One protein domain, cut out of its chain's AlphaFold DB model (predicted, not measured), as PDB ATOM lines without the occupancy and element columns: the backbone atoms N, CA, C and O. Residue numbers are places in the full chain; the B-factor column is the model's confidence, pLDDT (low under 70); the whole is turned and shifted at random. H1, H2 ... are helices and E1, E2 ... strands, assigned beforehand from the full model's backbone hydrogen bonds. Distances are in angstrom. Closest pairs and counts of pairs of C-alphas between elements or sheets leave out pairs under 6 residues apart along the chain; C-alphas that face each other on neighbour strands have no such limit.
ATOM      1  N   THR A   3     123.822 145.538 184.176       96.25
ATOM      2  CA  THR A   3     123.285 146.806 184.674       96.25
ATOM      3  C   THR A   3     124.405 147.654 185.251       96.25
ATOM      4  O   THR A   3     125.282 147.118 185.930       96.25
ATOM      5  N   ARG A   4     124.342 148.965 185.020       93.38
ATOM      6  CA  ARG A   4     125.212 149.976 185.621       93.38
ATOM      7  C   ARG A   4     124.403 151.255 185.801       93.38
ATOM      8  O   ARG A   4     123.856 151.750 184.822       93.38
ATOM      9  N   ASP A   5     124.322 151.769 187.025       93.50
ATOM     10  CA  ASP A   5     123.489 152.932 187.361       93.50
ATOM     11  C   ASP A   5     122.043 152.755 186.846       93.50
ATOM     12  O   ASP A   5     121.398 151.760 187.190       93.50
ATOM     13  N   SER A   6     121.528 153.664 186.007       94.12
ATOM     14  CA  SER A   6     120.217 153.504 185.353       94.12
ATOM     15  C   SER A   6     120.267 152.749 184.015       94.12
ATOM     16  O   SER A   6     119.221 152.463 183.420       94.12
ATOM     17  N   ALA A   7     121.465 152.438 183.517       96.94
ATOM     18  CA  ALA A   7     121.669 151.787 182.236       96.94
ATOM     19  C   ALA A   7     121.606 150.257 182.353       96.94
ATOM     20  O   ALA A   7     122.077 149.645 183.319       96.94
ATOM     21  N   ARG A   8     121.049 149.608 181.328       96.94
ATOM     22  CA  ARG A   8     120.984 148.143 181.229       96.94
ATOM     23  C   ARG A   8     121.143 147.658 179.798       96.94
ATOM     24  O   ARG A   8     120.784 148.372 178.866       96.94
ATOM     25  N   CYS A   9     121.632 146.432 179.639       95.56
ATOM     26  CA  CYS A   9     121.602 145.717 178.368       95.56
ATOM     27  C   CYS A   9     121.710 144.192 178.525       95.56
ATOM     28  O   CYS A   9     122.211 143.659 179.521       95.56
ATOM     29  N   ALA A  10     121.251 143.462 177.516       95.12
ATOM     30  CA  ALA A  10     121.514 142.044 177.335       95.12
ATOM     31  C   ALA A  10     122.739 141.839 176.429       95.12
ATOM     32  O   ALA A  10     122.959 142.601 175.492       95.12
ATOM     33  N   ILE A  11     123.519 140.792 176.712       94.81
ATOM     34  CA  ILE A  11     124.648 140.357 175.880       94.81
ATOM     35  C   ILE A  11     124.259 139.041 175.216       94.81
ATOM     36  O   ILE A  11     124.008 138.055 175.915       94.81
ATOM     37  N   TYR A  12     124.302 139.014 173.891       93.19
ATOM     38  CA  TYR A  12     124.109 137.833 173.061       93.19
ATOM     39  C   TYR A  12     125.463 137.429 172.471       93.19
ATOM     40  O   TYR A  12     126.067 138.165 171.698       93.19
ATOM     41  N   ARG A  13     125.981 136.272 172.892       93.75
ATOM     42  CA  ARG A  13     127.295 135.753 172.457       93.75
ATOM     43  C   ARG A  13     127.234 134.990 171.140       93.75
ATOM     44  O   ARG A  13     128.269 134.791 170.516       93.75
ATOM     45  N   ASP A  14     126.038 134.546 170.778       90.38
ATOM     46  CA  ASP A  14     125.737 133.933 169.495       90.38
ATOM     47  C   ASP A  14     125.219 135.036 168.570       90.38
ATOM     48  O   ASP A  14     124.028 135.335 168.530       90.38
ATOM     49  N   ALA A  15     126.157 135.753 167.959       89.12
ATOM     50  CA  ALA A  15     125.889 136.866 167.064       89.12
ATOM     51  C   ALA A  15     126.602 136.618 165.729       89.12
ATOM     52  O   ALA A  15     127.651 135.964 165.708       89.12
ATOM     53  N   PRO A  16     126.060 137.128 164.610       87.50
ATOM     54  CA  PRO A  16     126.666 136.922 163.305       87.50
ATOM     55  C   PRO A  16     128.084 137.497 163.248       87.50
ATOM     56  O   PRO A  16     128.390 138.543 163.828       87.50
ATOM     57  N   GLU A  17     128.958 136.835 162.500       90.50
ATOM     58  CA  GLU A  17     130.272 137.390 162.192       90.50
ATOM     59  C   GLU A  17     130.129 138.668 161.355       90.50
ATOM     60  O   GLU A  17     129.264 138.778 160.483       90.50
ATOM     61  N   TRP A  18     131.005 139.642 161.597       90.00
ATOM     62  CA  TRP A  18     131.016 140.900 160.852       90.00
ATOM     63  C   TRP A  18     132.435 141.253 160.419       90.00
ATOM     64  O   TRP A  18     133.317 141.435 161.257       90.00
ATOM     65  N   ASN A  19     132.663 141.387 159.110       91.69
ATOM     66  CA  ASN A  19     133.994 141.612 158.527       91.69
ATOM     67  C   ASN A  19     135.040 140.591 159.012       91.69
ATOM     68  O   ASN A  19     136.140 140.979 159.397       91.69
ATOM     69  N   HIS A  20     134.677 139.302 159.029       93.38
ATOM     70  CA  HIS A  20     135.524 138.196 159.510       93.38
ATOM     71  C   HIS A  20     135.952 138.295 160.981       93.38
ATOM     72  O   HIS A  20     136.897 137.630 161.389       93.38
ATOM     73  N   ARG A  21     135.270 139.125 161.777       93.44
ATOM     74  CA  ARG A  21     135.504 139.243 163.215       93.44
ATOM     75  C   ARG A  21     134.451 138.466 163.978       93.44
ATOM     76  O   ARG A  21     133.257 138.584 163.678       93.44
ATOM     77  N   ARG A  22     134.885 137.755 165.015       94.81
ATOM     78  CA  ARG A  22     133.980 137.135 165.981       94.81
ATOM     79  C   ARG A  22     133.296 138.228 166.794       94.81
ATOM     80  O   ARG A  22     133.960 138.967 167.529       94.81
ATOM     81  N   THR A  23     131.975 138.335 166.674       94.94
ATOM     82  CA  THR A  23     131.212 139.396 167.342       94.94
ATOM     83  C   THR A  23     130.293 138.874 168.433       94.94
ATOM     84  O   THR A  23     129.921 137.703 168.454       94.94
ATOM     85  N   ALA A  24     129.953 139.763 169.358       94.94
ATOM     86  CA  ALA A  24     128.799 139.612 170.228       94.94
ATOM     87  C   ALA A  24     127.815 140.749 169.947       94.94
ATOM     88  O   ALA A  24     128.204 141.837 169.514       94.94
ATOM     89  N   ALA A  25     126.543 140.508 170.229       93.81
ATOM     90  CA  ALA A  25     125.486 141.490 170.098       93.81
ATOM     91  C   ALA A  25     125.071 142.052 171.463       93.81
ATOM     92  O   ALA A  25     125.025 141.339 172.469       93.81
ATOM     93  N   ILE A  26     124.734 143.338 171.488       93.88
ATOM     94  CA  ILE A  26     124.046 143.978 172.609       93.88
ATOM     95  C   ILE A  26     122.590 144.166 172.216       93.88
ATOM     96  O   ILE A  26     122.323 144.683 171.141       93.88
ATOM     97  N   GLY A  27     121.658 143.816 173.091       92.31
ATOM     98  CA  GLY A  27     120.240 144.134 172.927       92.31
ATOM     99  C   GLY A  27     119.620 144.606 174.237       92.31
ATOM    100  O   GLY A  27     120.317 144.749 175.243       92.31
ATOM    101  N   GLN A  28     118.319 144.878 174.231       92.06
ATOM    102  CA  GLN A  28     117.522 145.321 175.375       92.06
ATOM    103  C   GLN A  28     118.178 146.514 176.084       92.06
ATOM    104  O   GLN A  28     118.148 146.626 177.315       92.06
ATOM    105  N   PHE A  29     118.841 147.360 175.289       93.94
ATOM    106  CA  PHE A  29     119.593 148.503 175.767       93.94
ATOM    107  C   PHE A  29     118.630 149.612 176.175       93.94
ATOM    108  O   PHE A  29     117.678 149.913 175.461       93.94
ATOM    109  N   ALA A  30     118.887 150.213 177.329       94.62
ATOM    110  CA  ALA A  30     118.212 151.425 177.762       94.62
ATOM    111  C   ALA A  30     119.097 152.167 178.760       94.62
ATOM    112  O   ALA A  30     119.791 151.535 179.561       94.62
ATOM    113  N   CYS A  31     119.027 153.495 178.754       96.12
ATOM    114  CA  CYS A  31     119.740 154.358 179.692       96.12
ATOM    115  C   CYS A  31     118.924 155.624 180.001       96.12
ATOM    116  O   CYS A  31     118.173 156.098 179.146       96.12
ATOM    117  N   ALA A  32     119.059 156.180 181.212       96.50
ATOM    118  CA  ALA A  32     118.448 157.472 181.547       96.50
ATOM    119  C   ALA A  32     119.325 158.670 181.148       96.50
ATOM    120  O   ALA A  32     118.836 159.795 181.120       96.50
ATOM    121  N   SER A  33     120.602 158.447 180.821       97.75
ATOM    122  CA  SER A  33     121.509 159.472 180.309       97.75
ATOM    123  C   SER A  33     122.523 158.873 179.332       97.75
ATOM    124  O   SER A  33     122.897 157.702 179.434       97.75
ATOM    125  N   ALA A  34     123.000 159.686 178.384       97.50
ATOM    126  CA  ALA A  34     123.993 159.236 177.408       97.50
ATOM    127  C   ALA A  34     125.309 158.818 178.084       97.50
ATOM    128  O   ALA A  34     125.902 157.824 177.686       97.50
ATOM    129  N   ALA A  35     125.740 159.533 179.130       98.06
ATOM    130  CA  ALA A  35     126.979 159.243 179.851       98.06
ATOM    131  C   ALA A  35     126.940 157.880 180.563       98.06
ATOM    132  O   ALA A  35     127.892 157.109 180.464       98.06
ATOM    133  N   GLU A  36     125.825 157.552 181.224       97.69
ATOM    134  CA  GLU A  36     125.632 156.232 181.842       97.69
ATOM    135  C   GLU A  36     125.557 155.123 180.790       97.69
ATOM    136  O   GLU A  36     126.123 154.046 180.976       97.69
ATOM    137  N   GLY A  37     124.909 155.405 179.655       97.56
ATOM    138  CA  GLY A  37     124.879 154.500 178.512       97.56
ATOM    139  C   GLY A  37     126.276 154.194 177.966       97.56
ATOM    140  O   GLY A  37     126.602 153.025 177.782       97.56
ATOM    141  N   VAL A  38     127.118 155.217 177.768       98.38
ATOM    142  CA  VAL A  38     128.519 155.048 177.338       98.38
ATOM    143  C   VAL A  38     129.290 154.190 178.335       98.38
ATOM    144  O   VAL A  38     129.887 153.194 177.941       98.38
ATOM    145  N   ALA A  39     129.214 154.514 179.629       98.12
ATOM    146  CA  ALA A  39     129.940 153.781 180.662       98.12
ATOM    147  C   ALA A  39     129.555 152.290 180.706       98.12
ATOM    148  O   ALA A  39     130.418 151.429 180.871       98.12
ATOM    149  N   LEU A  40     128.267 151.967 180.528       98.25
ATOM    150  CA  LEU A  40     127.817 150.579 180.420       98.25
ATOM    151  C   LEU A  40     128.366 149.891 179.163       98.25
ATOM    152  O   LEU A  40     128.799 148.741 179.236       98.25
ATOM    153  N   LEU A  41     128.311 150.556 178.007       97.75
ATOM    154  CA  LEU A  41     128.780 149.987 176.741       97.75
ATOM    155  C   LEU A  41     130.293 149.724 176.768       97.75
ATOM    156  O   LEU A  41     130.720 148.659 176.317       97.75
ATOM    157  N   ASP A  42     131.078 150.622 177.363       98.00
ATOM    158  CA  ASP A  42     132.527 150.465 177.535       98.00
ATOM    159  C   ASP A  42     132.869 149.269 178.437       98.00
ATOM    160  O   ASP A  42     133.706 148.435 178.080       98.00
ATOM    161  N   ASP A  43     132.178 149.118 179.573       97.69
ATOM    162  CA  ASP A  43     132.344 147.961 180.461       97.69
ATOM    163  C   ASP A  43     132.039 146.640 179.744       97.69
ATOM    164  O   ASP A  43     132.744 145.636 179.906       97.69
ATOM    165  N   VAL A  44     130.958 146.629 178.960       97.38
ATOM    166  CA  VAL A  44     130.521 145.456 178.203       97.38
ATOM    167  C   VAL A  44     131.528 145.124 177.106       97.38
ATOM    168  O   VAL A  44     131.909 143.960 176.979       97.38
ATOM    169  N   ALA A  45     132.018 146.120 176.367       97.06
ATOM    170  CA  ALA A  45     133.054 145.936 175.358       97.06
ATOM    171  C   ALA A  45     134.352 145.393 175.979       97.06
ATOM    172  O   ALA A  45     134.897 144.402 175.494       97.06
ATOM    173  N   ALA A  46     134.804 145.951 177.107       97.38
ATOM    174  CA  ALA A  46     135.989 145.479 177.825       97.38
ATOM    175  C   ALA A  46     135.821 144.050 178.372       97.38
ATOM    176  O   ALA A  46     136.768 143.259 178.413       97.38
ATOM    177  N   LYS A  47     134.610 143.684 178.803       97.62
ATOM    178  CA  LYS A  47     134.283 142.306 179.184       97.62
ATOM    179  C   LYS A  47     134.368 141.361 177.985       97.62
ATOM    180  O   LYS A  47     135.034 140.336 178.083       97.62
ATOM    181  N   LEU A  48     133.732 141.709 176.871       97.06
ATOM    182  CA  LEU A  48     133.688 140.884 175.663       97.06
ATOM    183  C   LEU A  48     135.070 140.720 175.019       97.06
ATOM    184  O   LEU A  48     135.416 139.618 174.598       97.06
ATOM    185  N   ALA A  49     135.900 141.763 175.039       97.06
ATOM    186  CA  ALA A  49     137.286 141.688 174.586       97.06
ATOM    187  C   ALA A  49     138.096 140.642 175.375       97.06
ATOM    188  O   ALA A  49     138.820 139.841 174.787       97.06
ATOM    189  N   ARG A  50     137.920 140.570 176.704       97.88
ATOM    190  CA  ARG A  50     138.551 139.531 177.547       97.88
ATOM    191  C   ARG A  50     138.021 138.120 177.273       97.88
ATOM    192  O   ARG A  50     138.718 137.152 177.554       97.88
ATOM    193  N   GLU A  51     136.815 138.001 176.724       97.12
ATOM    194  CA  GLU A  51     136.209 136.738 176.276       97.12
ATOM    195  C   GLU A  51     136.597 136.375 174.820       97.12
ATOM    196  O   GLU A  51     136.074 135.410 174.252       97.12
ATOM    197  N   GLY A  52     137.501 137.143 174.197       96.94
ATOM    198  CA  GLY A  52     137.995 136.900 172.841       96.94
ATOM    199  C   GLY A  52     137.012 137.295 171.737       96.94
ATOM    200  O   GLY A  52     137.049 136.713 170.655       96.94
ATOM    201  N   PHE A  53     136.082 138.212 172.009       97.19
ATOM    202  CA  PHE A  53     135.305 138.866 170.956       97.19
ATOM    203  C   PHE A  53     136.077 140.066 170.412       97.19
ATOM    204  O   PHE A  53     136.705 140.812 171.160       97.19
ATOM    205  N   GLU A  54     136.005 140.261 169.103       96.50
ATOM    206  CA  GLU A  54     136.788 141.268 168.379       96.50
ATOM    207  C   GLU A  54     135.963 142.508 168.017       96.50
ATOM    208  O   GLU A  54     136.511 143.564 167.697       96.50
ATOM    209  N   ALA A  55     134.636 142.384 168.032       94.62
ATOM    210  CA  ALA A  55     133.721 143.490 167.812       94.62
ATOM    211  C   ALA A  55     132.392 143.265 168.538       94.62
ATOM    212  O   ALA A  55     132.015 142.140 168.873       94.62
ATOM    213  N   VAL A  56     131.671 144.363 168.743       95.06
ATOM    214  CA  VAL A  56     130.327 144.360 169.307       95.06
ATOM    215  C   VAL A  56     129.383 144.993 168.297       95.06
ATOM    216  O   VAL A  56     129.677 146.059 167.757       95.06
ATOM    217  N   ILE A  57     128.263 144.333 168.028       92.50
ATOM    218  CA  ILE A  57     127.201 144.850 167.163       92.50
ATOM    219  C   ILE A  57     125.959 145.141 167.999       92.50
ATOM    220  O   ILE A  57     125.716 144.507 169.024       92.50
ATOM    221  N   GLY A  58     125.158 146.117 167.596       89.12
ATOM    222  CA  GLY A  58     123.901 146.361 168.280       89.12
ATOM    223  C   GLY A  58     123.275 147.718 167.977       89.12
ATOM    224  O   GLY A  58     123.886 148.538 167.287       89.12
ATOM    225  N   PRO A  59     122.065 147.951 168.509       87.69
ATOM    226  CA  PRO A  59     121.267 147.002 169.282       87.69
ATOM    227  C   PRO A  59     120.802 145.832 168.402       87.69
ATOM    228  O   PRO A  59     120.601 146.012 167.209       87.69
ATOM    229  N   MET A  60     120.695 144.627 168.948       85.88
ATOM    230  CA  MET A  60     120.202 143.435 168.260       85.88
ATOM    231  C   MET A  60     119.601 142.484 169.292       85.88
ATOM    232  O   MET A  60     120.314 141.824 170.049       85.88
ATOM    233  N   ASP A  61     118.275 142.428 169.319       80.94
ATOM    234  CA  ASP A  61     117.500 141.616 170.254       80.94
ATOM    235  C   ASP A  61     117.314 140.175 169.765       80.94
ATOM    236  O   ASP A  61     116.204 139.704 169.546       80.94
ATOM    237  N   GLY A  62     118.420 139.451 169.605       65.06
ATOM    238  CA  GLY A  62     118.430 138.012 169.314       65.06
ATOM    239  C   GLY A  62     118.017 137.609 167.892       65.06
ATOM    240  O   GLY A  62     118.673 136.752 167.309       65.06
ATOM    241  N   ASP A  63     116.984 138.217 167.306       66.19
ATOM    242  CA  ASP A  63     116.505 137.917 165.953       66.19
ATOM    243  C   ASP A  63     116.035 139.170 165.182       66.19
ATOM    244  O   ASP A  63     116.033 140.294 165.688       66.19
ATOM    245  N   THR A  64     115.649 138.978 163.917       59.31
ATOM    246  CA  THR A  64     115.161 140.052 163.034       59.31
ATOM    247  C   THR A  64     113.746 140.542 163.362       59.31
ATOM    248  O   THR A  64     113.283 141.488 162.726       59.31
ATOM    249  N   TRP A  65     113.043 139.885 164.289       53.75
ATOM    250  CA  TRP A  65     111.678 140.219 164.707       53.75
ATOM    251  C   TRP A  65     111.644 141.194 165.885       53.75
ATOM    252  O   TRP A  65     110.647 141.894 166.061       53.75
ATOM    253  N   HIS A  66     112.720 141.274 166.663       64.19
ATOM    254  CA  HIS A  66     112.841 142.198 167.786       64.19
ATOM    255  C   HIS A  66     113.638 143.460 167.422       64.19
ATOM    256  O   HIS A  66     114.113 143.629 166.297       64.19
ATOM    257  N   ALA A  67     113.759 144.403 168.362       67.69
ATOM    258  CA  ALA A  67     114.425 145.671 168.102       67.69
ATOM    259  C   ALA A  67     115.918 145.453 167.801       67.69
ATOM    260  O   ALA A  67     116.686 144.960 168.626       67.69
ATOM    261  N   TYR A  68     116.344 145.849 166.602       77.00
ATOM    262  CA  TYR A  68     117.742 145.725 166.175       77.00
ATOM    263  C   TYR A  68     118.321 147.009 165.562       77.00
ATOM    264  O   TYR A  68     119.348 147.002 164.885       77.00
ATOM    265  N   ARG A  69     117.630 148.141 165.727       86.06
ATOM    266  CA  ARG A  69     118.022 149.417 165.118       86.06
ATOM    267  C   ARG A  69     117.870 150.550 166.120       86.06
ATOM    268  O   ARG A  69     116.847 150.637 166.791       86.06
ATOM    269  N   VAL A  70     118.863 151.438 166.166       88.75
ATOM    270  CA  VAL A  70     118.722 152.738 166.833       88.75
ATOM    271  C   VAL A  70     118.092 153.727 165.862       88.75
ATOM    272  O   VAL A  70     118.539 153.841 164.718       88.75
ATOM    273  N   VAL A  71     117.096 154.479 166.323       90.25
ATOM    274  CA  VAL A  71     116.555 155.628 165.594       90.25
ATOM    275  C   VAL A  71     117.623 156.724 165.545       90.25
ATOM    276  O   VAL A  71     117.967 157.324 166.563       90.25
ATOM    277  N   ALA A  72     118.182 156.959 164.356       89.00
ATOM    278  CA  ALA A  72     119.220 157.968 164.142       89.00
ATOM    279  C   ALA A  72     118.649 159.364 163.841       89.00
ATOM    280  O   ALA A  72     119.275 160.370 164.172       89.00
ATOM    281  N   GLU A  73     117.479 159.410 163.205       86.75
ATOM    282  CA  GLU A  73     116.780 160.618 162.769       86.75
ATOM    283  C   GLU A  73     115.269 160.392 162.924       86.75
ATOM    284  O   GLU A  73     114.782 159.286 162.694       86.75
ATOM    285  N   SER A  74     114.536 161.426 163.335       86.81
ATOM    286  CA  SER A  74     113.076 161.409 163.457       86.81
ATOM    287  C   SER A  74     112.529 162.819 163.246       86.81
ATOM    288  O   SER A  74     113.148 163.797 163.667       86.81
ATOM    289  N   ASP A  75     111.360 162.920 162.615       86.69
ATOM    290  CA  ASP A  75     110.595 164.164 162.480       86.69
ATOM    291  C   ASP A  75     109.647 164.419 163.667       86.69
ATOM    292  O   ASP A  75     108.851 165.356 163.634       86.69
ATOM    293  N   LEU A  76     109.749 163.596 164.721       84.81
ATOM    294  CA  LEU A  76     108.916 163.608 165.927       84.81
ATOM    295  C   LEU A  76     107.440 163.256 165.692       84.81
ATOM    296  O   LEU A  76     106.627 163.394 166.609       84.81
ATOM    297  N   SER A  77     107.070 162.777 164.500       87.62
ATOM    298  CA  SER A  77     105.740 162.211 164.299       87.62
ATOM    299  C   SER A  77     105.577 160.911 165.108       87.62
ATOM    300  O   SER A  77     106.561 160.215 165.376       87.62
ATOM    301  N   PRO A  78     104.348 160.555 165.534       87.25
ATOM    302  CA  PRO A  78     104.120 159.292 166.226       87.25
ATOM    303  C   PRO A  78     104.577 158.116 165.358       87.25
ATOM    304  O   PRO A  78     104.307 158.150 164.151       87.25
ATOM    305  N   PRO A  79     105.199 157.073 165.931       86.62
ATOM    306  CA  PRO A  79     105.654 155.936 165.151       86.62
ATOM    307  C   PRO A  79     104.478 155.186 164.511       86.62
ATOM    308  O   PRO A  79     103.373 155.158 165.060       86.62
ATOM    309  N   PHE A  80     104.684 154.586 163.339       86.31
ATOM    310  CA  PHE A  80     103.711 153.657 162.744       86.31
ATOM    311  C   PHE A  80     104.064 152.188 163.009       86.31
ATOM    312  O   PHE A  80     105.070 151.863 163.632       86.31
ATOM    313  N   LEU A  81     103.186 151.282 162.565       82.44
ATOM    314  CA  LEU A  81     103.330 149.843 162.771       82.44
ATOM    315  C   LEU A  81     104.717 149.352 162.308       82.44
ATOM    316  O   LEU A  81     105.074 149.532 161.145       82.44
ATOM    317  N   LEU A  82     105.452 148.706 163.223       80.25
ATOM    318  CA  LEU A  82     106.820 148.177 163.057       80.25
ATOM    319  C   LEU A  82     107.940 149.220 162.922       80.25
ATOM    320  O   LEU A  82     109.084 148.855 162.650       80.25
ATOM    321  N   GLU A  83     107.656 150.504 163.129       84.81
ATOM    322  CA  GLU A  83     108.715 151.502 163.204       84.81
ATOM    323  C   GLU A  83     109.539 151.303 164.490       84.81
ATOM    324  O   GLU A  83     108.960 151.145 165.569       84.81
ATOM    325  N   PRO A  84     110.882 151.271 164.405       84.69
ATOM    326  CA  PRO A  84     111.714 151.139 165.591       84.69
ATOM    327  C   PRO A  84     111.522 152.342 166.515       84.69
ATOM    328  O   PRO A  84     111.443 153.483 166.065       84.69
ATOM    329  N   ILE A  85     111.503 152.082 167.820       85.88
ATOM    330  CA  ILE A  85     111.455 153.109 168.861       85.88
ATOM    331  C   ILE A  85     112.720 152.955 169.700       85.88
ATOM    332  O   ILE A  85     113.030 151.858 170.163       85.88
ATOM    333  N   SER A  86     113.451 154.048 169.892       89.06
ATOM    334  CA  SER A  86     114.633 154.096 170.758       89.06
ATOM    335  C   SER A  86     114.410 155.066 171.911       89.06
ATOM    336  O   SER A  86     113.604 155.993 171.809       89.06
ATOM    337  N   GLY A  87     115.136 154.862 173.006       90.69
ATOM    338  CA  GLY A  87     115.210 155.828 174.091       90.69
ATOM    339  C   GLY A  87     115.863 157.142 173.636       90.69
ATOM    340  O   GLY A  87     116.671 157.149 172.703       90.69
ATOM    341  N   PRO A  88     115.567 158.266 174.313       92.31
ATOM    342  CA  PRO A  88     116.046 159.598 173.920       92.31
ATOM    343  C   PRO A  88     117.574 159.747 173.962       92.31
ATOM    344  O   PRO A  88     118.127 160.655 173.342       92.31
ATOM    345  N   HIS A  89     118.266 158.869 174.691       95.75
ATOM    346  CA  HIS A  89     119.715 158.920 174.879       95.75
ATOM    347  C   HIS A  89     120.467 157.799 174.161       95.75
ATOM    348  O   HIS A  89     121.696 157.840 174.118       95.75
ATOM    349  N   ASP A  90     119.761 156.842 173.554       94.19
ATOM    350  CA  ASP A  90     120.376 155.620 173.036       94.19
ATOM    351  C   ASP A  90     121.379 155.930 171.923       94.19
ATOM    352  O   ASP A  90     122.538 155.529 172.001       94.19
ATOM    353  N   LEU A  91     120.985 156.727 170.925       94.56
ATOM    354  CA  LEU A  91     121.876 157.109 169.826       94.56
ATOM    355  C   LEU A  91     123.141 157.818 170.316       94.56
ATOM    356  O   LEU A  91     124.235 157.555 169.814       94.56
ATOM    357  N   ALA A  92     122.991 158.721 171.285       96.38
ATOM    358  CA  ALA A  92     124.112 159.449 171.860       96.38
ATOM    359  C   ALA A  92     125.038 158.514 172.649       96.38
ATOM    360  O   ALA A  92     126.254 158.640 172.527       96.38
ATOM    361  N   ALA A  93     124.483 157.550 173.389       97.12
ATOM    362  CA  ALA A  93     125.253 156.539 174.103       97.12
ATOM    363  C   ALA A  93     126.051 155.642 173.145       97.12
ATOM    364  O   ALA A  93     127.262 155.508 173.300       97.12
ATOM    365  N   PHE A  94     125.410 155.098 172.104       95.88
ATOM    366  CA  PHE A  94     126.088 154.274 171.097       95.88
ATOM    367  C   PHE A  94     127.222 155.043 170.407       95.88
ATOM    368  O   PHE A  94     128.350 154.558 170.338       95.88
ATOM    369  N   ARG A  95     126.957 156.272 169.944       96.19
ATOM    370  CA  ARG A  95     127.989 157.116 169.318       96.19
ATOM    371  C   ARG A  95     129.119 157.462 170.287       96.19
ATOM    372  O   ARG A  95     130.280 157.428 169.891       96.19
ATOM    373  N   GLY A  96     128.789 157.783 171.538       97.12
ATOM    374  CA  GLY A  96     129.765 158.120 172.575       97.12
ATOM    375  C   GLY A  96     130.686 156.954 172.940       97.12
ATOM    376  O   GLY A  96     131.867 157.181 173.175       97.12
ATOM    377  N   ALA A  97     130.179 155.720 172.889       96.94
ATOM    378  CA  ALA A  97     130.948 154.489 173.087       96.94
ATOM    379  C   ALA A  97     131.699 154.021 171.820       96.94
ATOM    380  O   ALA A  97     132.217 152.908 171.763       96.94
ATOM    381  N   GLY A  98     131.730 154.838 170.760       96.69
ATOM    382  CA  GLY A  98     132.483 154.544 169.539       96.69
ATOM    383  C   GLY A  98     131.794 153.598 168.551       96.69
ATOM    384  O   GLY A  98     132.444 153.128 167.614       96.69
ATOM    385  N   PHE A  99     130.493 153.323 168.699       94.75
ATOM    386  CA  PHE A  99     129.761 152.546 167.700       94.75
ATOM    387  C   PHE A  99     129.588 153.344 166.405       94.75
ATOM    388  O   PHE A  99     129.241 154.528 166.406       94.75
ATOM    389  N   ALA A 100     129.769 152.652 165.282       92.69
ATOM    390  CA  ALA A 100     129.535 153.175 163.944       92.69
ATOM    391  C   ALA A 100     128.379 152.429 163.268       92.69
ATOM    392  O   ALA A 100     128.166 151.238 163.500       92.69
ATOM    393  N   ALA A 101     127.639 153.130 162.407       91.12
ATOM    394  CA  ALA A 101     126.552 152.524 161.650       91.12
ATOM    395  C   ALA A 101     127.098 151.489 160.652       91.12
ATOM    396  O   ALA A 101     127.920 151.820 159.798       91.12
ATOM    397  N   ILE A 102     126.605 150.253 160.741       88.94
ATOM    398  CA  ILE A 102     126.928 149.165 159.799       88.94
ATOM    399  C   ILE A 102     125.894 149.034 158.667       88.94
ATOM    400  O   ILE A 102     126.195 148.490 157.611       88.94
ATOM    401  N   SER A 103     124.681 149.560 158.871       86.12
ATOM    402  CA  SER A 103     123.592 149.597 157.888       86.12
ATOM    403  C   SER A 103     122.610 150.716 158.231       86.12
ATOM    404  O   SER A 103     122.379 150.971 159.414       86.12
ATOM    405  N   SER A 104     122.005 151.347 157.224       85.69
ATOM    406  CA  SER A 104     120.973 152.375 157.397       85.69
ATOM    407  C   SER A 104     119.668 151.969 156.719       85.69
ATOM    408  O   SER A 104     119.658 151.318 155.675       85.69
ATOM    409  N   TYR A 105     118.555 152.361 157.332       85.62
ATOM    410  CA  TYR A 105     117.212 152.079 156.845       85.62
ATOM    411  C   TYR A 105     116.332 153.305 157.036       85.62
ATOM    412  O   TYR A 105     116.542 154.075 157.971       85.62
ATOM    413  N   VAL A 106     115.341 153.457 156.161       85.00
ATOM    414  CA  VAL A 106     114.381 154.559 156.208       85.00
ATOM    415  C   VAL A 106     112.976 153.988 156.300       85.00
ATOM    416  O   VAL A 106     112.595 153.123 155.511       85.00
ATOM    417  N   SER A 107     112.222 154.510 157.260       83.12
ATOM    418  CA  SER A 107     110.783 154.334 157.406       83.12
ATOM    419  C   SER A 107     110.115 155.621 156.928       83.12
ATOM    420  O   SER A 107     110.496 156.703 157.360       83.12
ATOM    421  N   ALA A 108     109.159 155.532 156.000       84.44
ATOM    422  CA  ALA A 108     108.463 156.706 155.480       84.44
ATOM    423  C   ALA A 108     106.990 156.398 155.206       84.44
ATOM    424  O   ALA A 108     106.650 155.334 154.686       84.44
ATOM    425  N   ARG A 109     106.121 157.365 155.507       84.31
ATOM    426  CA  ARG A 109     104.734 157.372 155.039       84.31
ATOM    427  C   ARG A 109     104.693 158.061 153.679       84.31
ATOM    428  O   ARG A 109     105.201 159.168 153.534       84.31
ATOM    429  N   ALA A 110     104.071 157.422 152.700       83.19
ATOM    430  CA  ALA A 110     103.844 157.992 151.379       83.19
ATOM    431  C   ALA A 110     102.371 157.846 151.011       83.19
ATOM    432  O   ALA A 110     101.704 156.911 151.467       83.19
ATOM    433  N   LYS A 111     101.858 158.761 150.184       86.06
ATOM    434  CA  LYS A 111     100.560 158.534 149.554       86.06
ATOM    435  C   LYS A 111     100.672 157.339 148.619       86.06
ATOM    436  O   LYS A 111     101.723 157.118 148.016       86.06
ATOM    437  N   LEU A 112      99.599 156.567 148.499       83.00
ATOM    438  CA  LEU A 112      99.619 155.347 147.699       83.00
ATOM    439  C   LEU A 112      99.912 155.659 146.226       83.00
ATOM    440  O   LEU A 112     100.712 154.969 145.599       83.00
ATOM    441  N   GLU A 113      99.331 156.737 145.700       86.12
ATOM    442  CA  GLU A 113      99.599 157.224 144.348       86.12
ATOM    443  C   GLU A 113     101.083 157.555 144.121       86.12
ATOM    444  O   GLU A 113     101.632 157.212 143.075       86.12
ATOM    445  N   ASP A 114     101.757 158.128 145.120       80.25
ATOM    446  CA  ASP A 114     103.176 158.488 145.049       80.25
ATOM    447  C   ASP A 114     104.092 157.264 145.226       80.25
ATOM    448  O   ASP A 114     105.216 157.251 144.732       80.25
ATOM    449  N   ALA A 115     103.624 156.230 145.934       73.31
ATOM    450  CA  ALA A 115     104.378 155.008 146.207       73.31
ATOM    451  C   ALA A 115     104.338 153.998 145.047       73.31
ATOM    452  O   ALA A 115     105.276 153.219 144.875       73.31
ATOM    453  N   ILE A 116     103.257 153.998 144.259       71.12
ATOM    454  CA  ILE A 116     103.083 153.096 143.109       71.12
ATOM    455  C   ILE A 116     103.776 153.651 141.855       71.12
ATOM    456  O   ILE A 116     104.212 152.883 140.992       71.12
ATOM    457  N   VAL A 117     103.940 154.973 141.747       63.09
ATOM    458  CA  VAL A 117     104.763 155.573 140.692       63.09
ATOM    459  C   VAL A 117     106.226 155.422 141.095       63.09
ATOM    460  O   VAL A 117     106.701 156.119 141.985       63.09
TER     461      VAL A 117
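This is residues 3 to 117 of the 138 residues of an uncharacterized protein of Hyphomicrobium sp. (UniProt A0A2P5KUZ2). A small three-stranded sheet, E1 to E3, has one long helix, H1, packed over one face, and the short helix H2 packs on the first part of H1. From this block a long looping stretch, residues 58 to 89, swings out and returns to H2, and the last residues, 110 to 117 with the small helix H3, stick out as a tail that adds to the length. The printed part has 115 residues, with three named helices and three named strands in the order E1 E2 H1 E3 H2 H3; the sheet runs E1 E2 E3 and is mixed. The class is mixed, helices and strands, with under half of the residues in named elements. The whole is only just compact, close to loose, with a radius of gyration of the C-alphas of 15.7 A, and is elongated, spanning 54 by 33 by 21 A.

E1 is residues 7 to 12, 16.9 A long, beginning at C-alpha 7 (121.669, 151.787, 182.236). E2, residues 23 to 30, measures 20.5 A. H1, residues 34 to 50, is 24.5 A long and ends at C-alpha 50 (138.551, 139.531, 177.547). E3 is residues 55 to 57, 6.7 A, and H2 is residues 90 to 96, 9.7 A. H3, residues 112 to 116, is 6.2 A long and ends at C-alpha 116 (103.083, 153.096, 143.109).

E1 and E2 form an antiparallel hairpin, with N 10 and O 27 at 2.8 A, within hydrogen-bond range. E2 and E3 are parallel, with N 26 and O 57 at 2.9 A, within that range. The pairing is staggered: E2 pairs with E3 over residues 23 to 25 and with E1 over 25 to 30. E2, H1 and E3 make a strand-helix-strand unit, two parallel neighbour strands with a helix between, whose crossover is right-handed. H1 is on the sheet at a height of 6.3 A, giving two layers, helix on one face of a sheet. It lies over E2 and only just over E3, with 3 C-alphas, and runs along the strands, at 25 degrees to E2 on the local plane. The closest C-alphas of H1 and E1 are those of Gly 37 and Ala 7, 5.6 A apart. H1 touches H2 with residues 34 to 41 alone, the closest C-alphas being those of Ala 34 and Ala 93, 4.4 A, at a steep tilt of 64 degrees, the same way. H2 only grazes the sheet, with residues 90 to 94. H3 is apart from H2 and is not on the sheet. In H1, H2 and H3 every O i to N i+4 pair is within hydrogen-bond range.

The C-alphas of Arg 50 and Glu 113 are the two farthest apart, 54.2 A. Without the free-standing residues 110 to 117, the body spans 43 by 31 by 19 A. The printed part has no cut. The links E3 to H2, 32 residues, and H2 to H3, 15 residues, are long. The mean pLDDT of the printed part is 89.7; residues 62 to 67 and residue 117 are under 70.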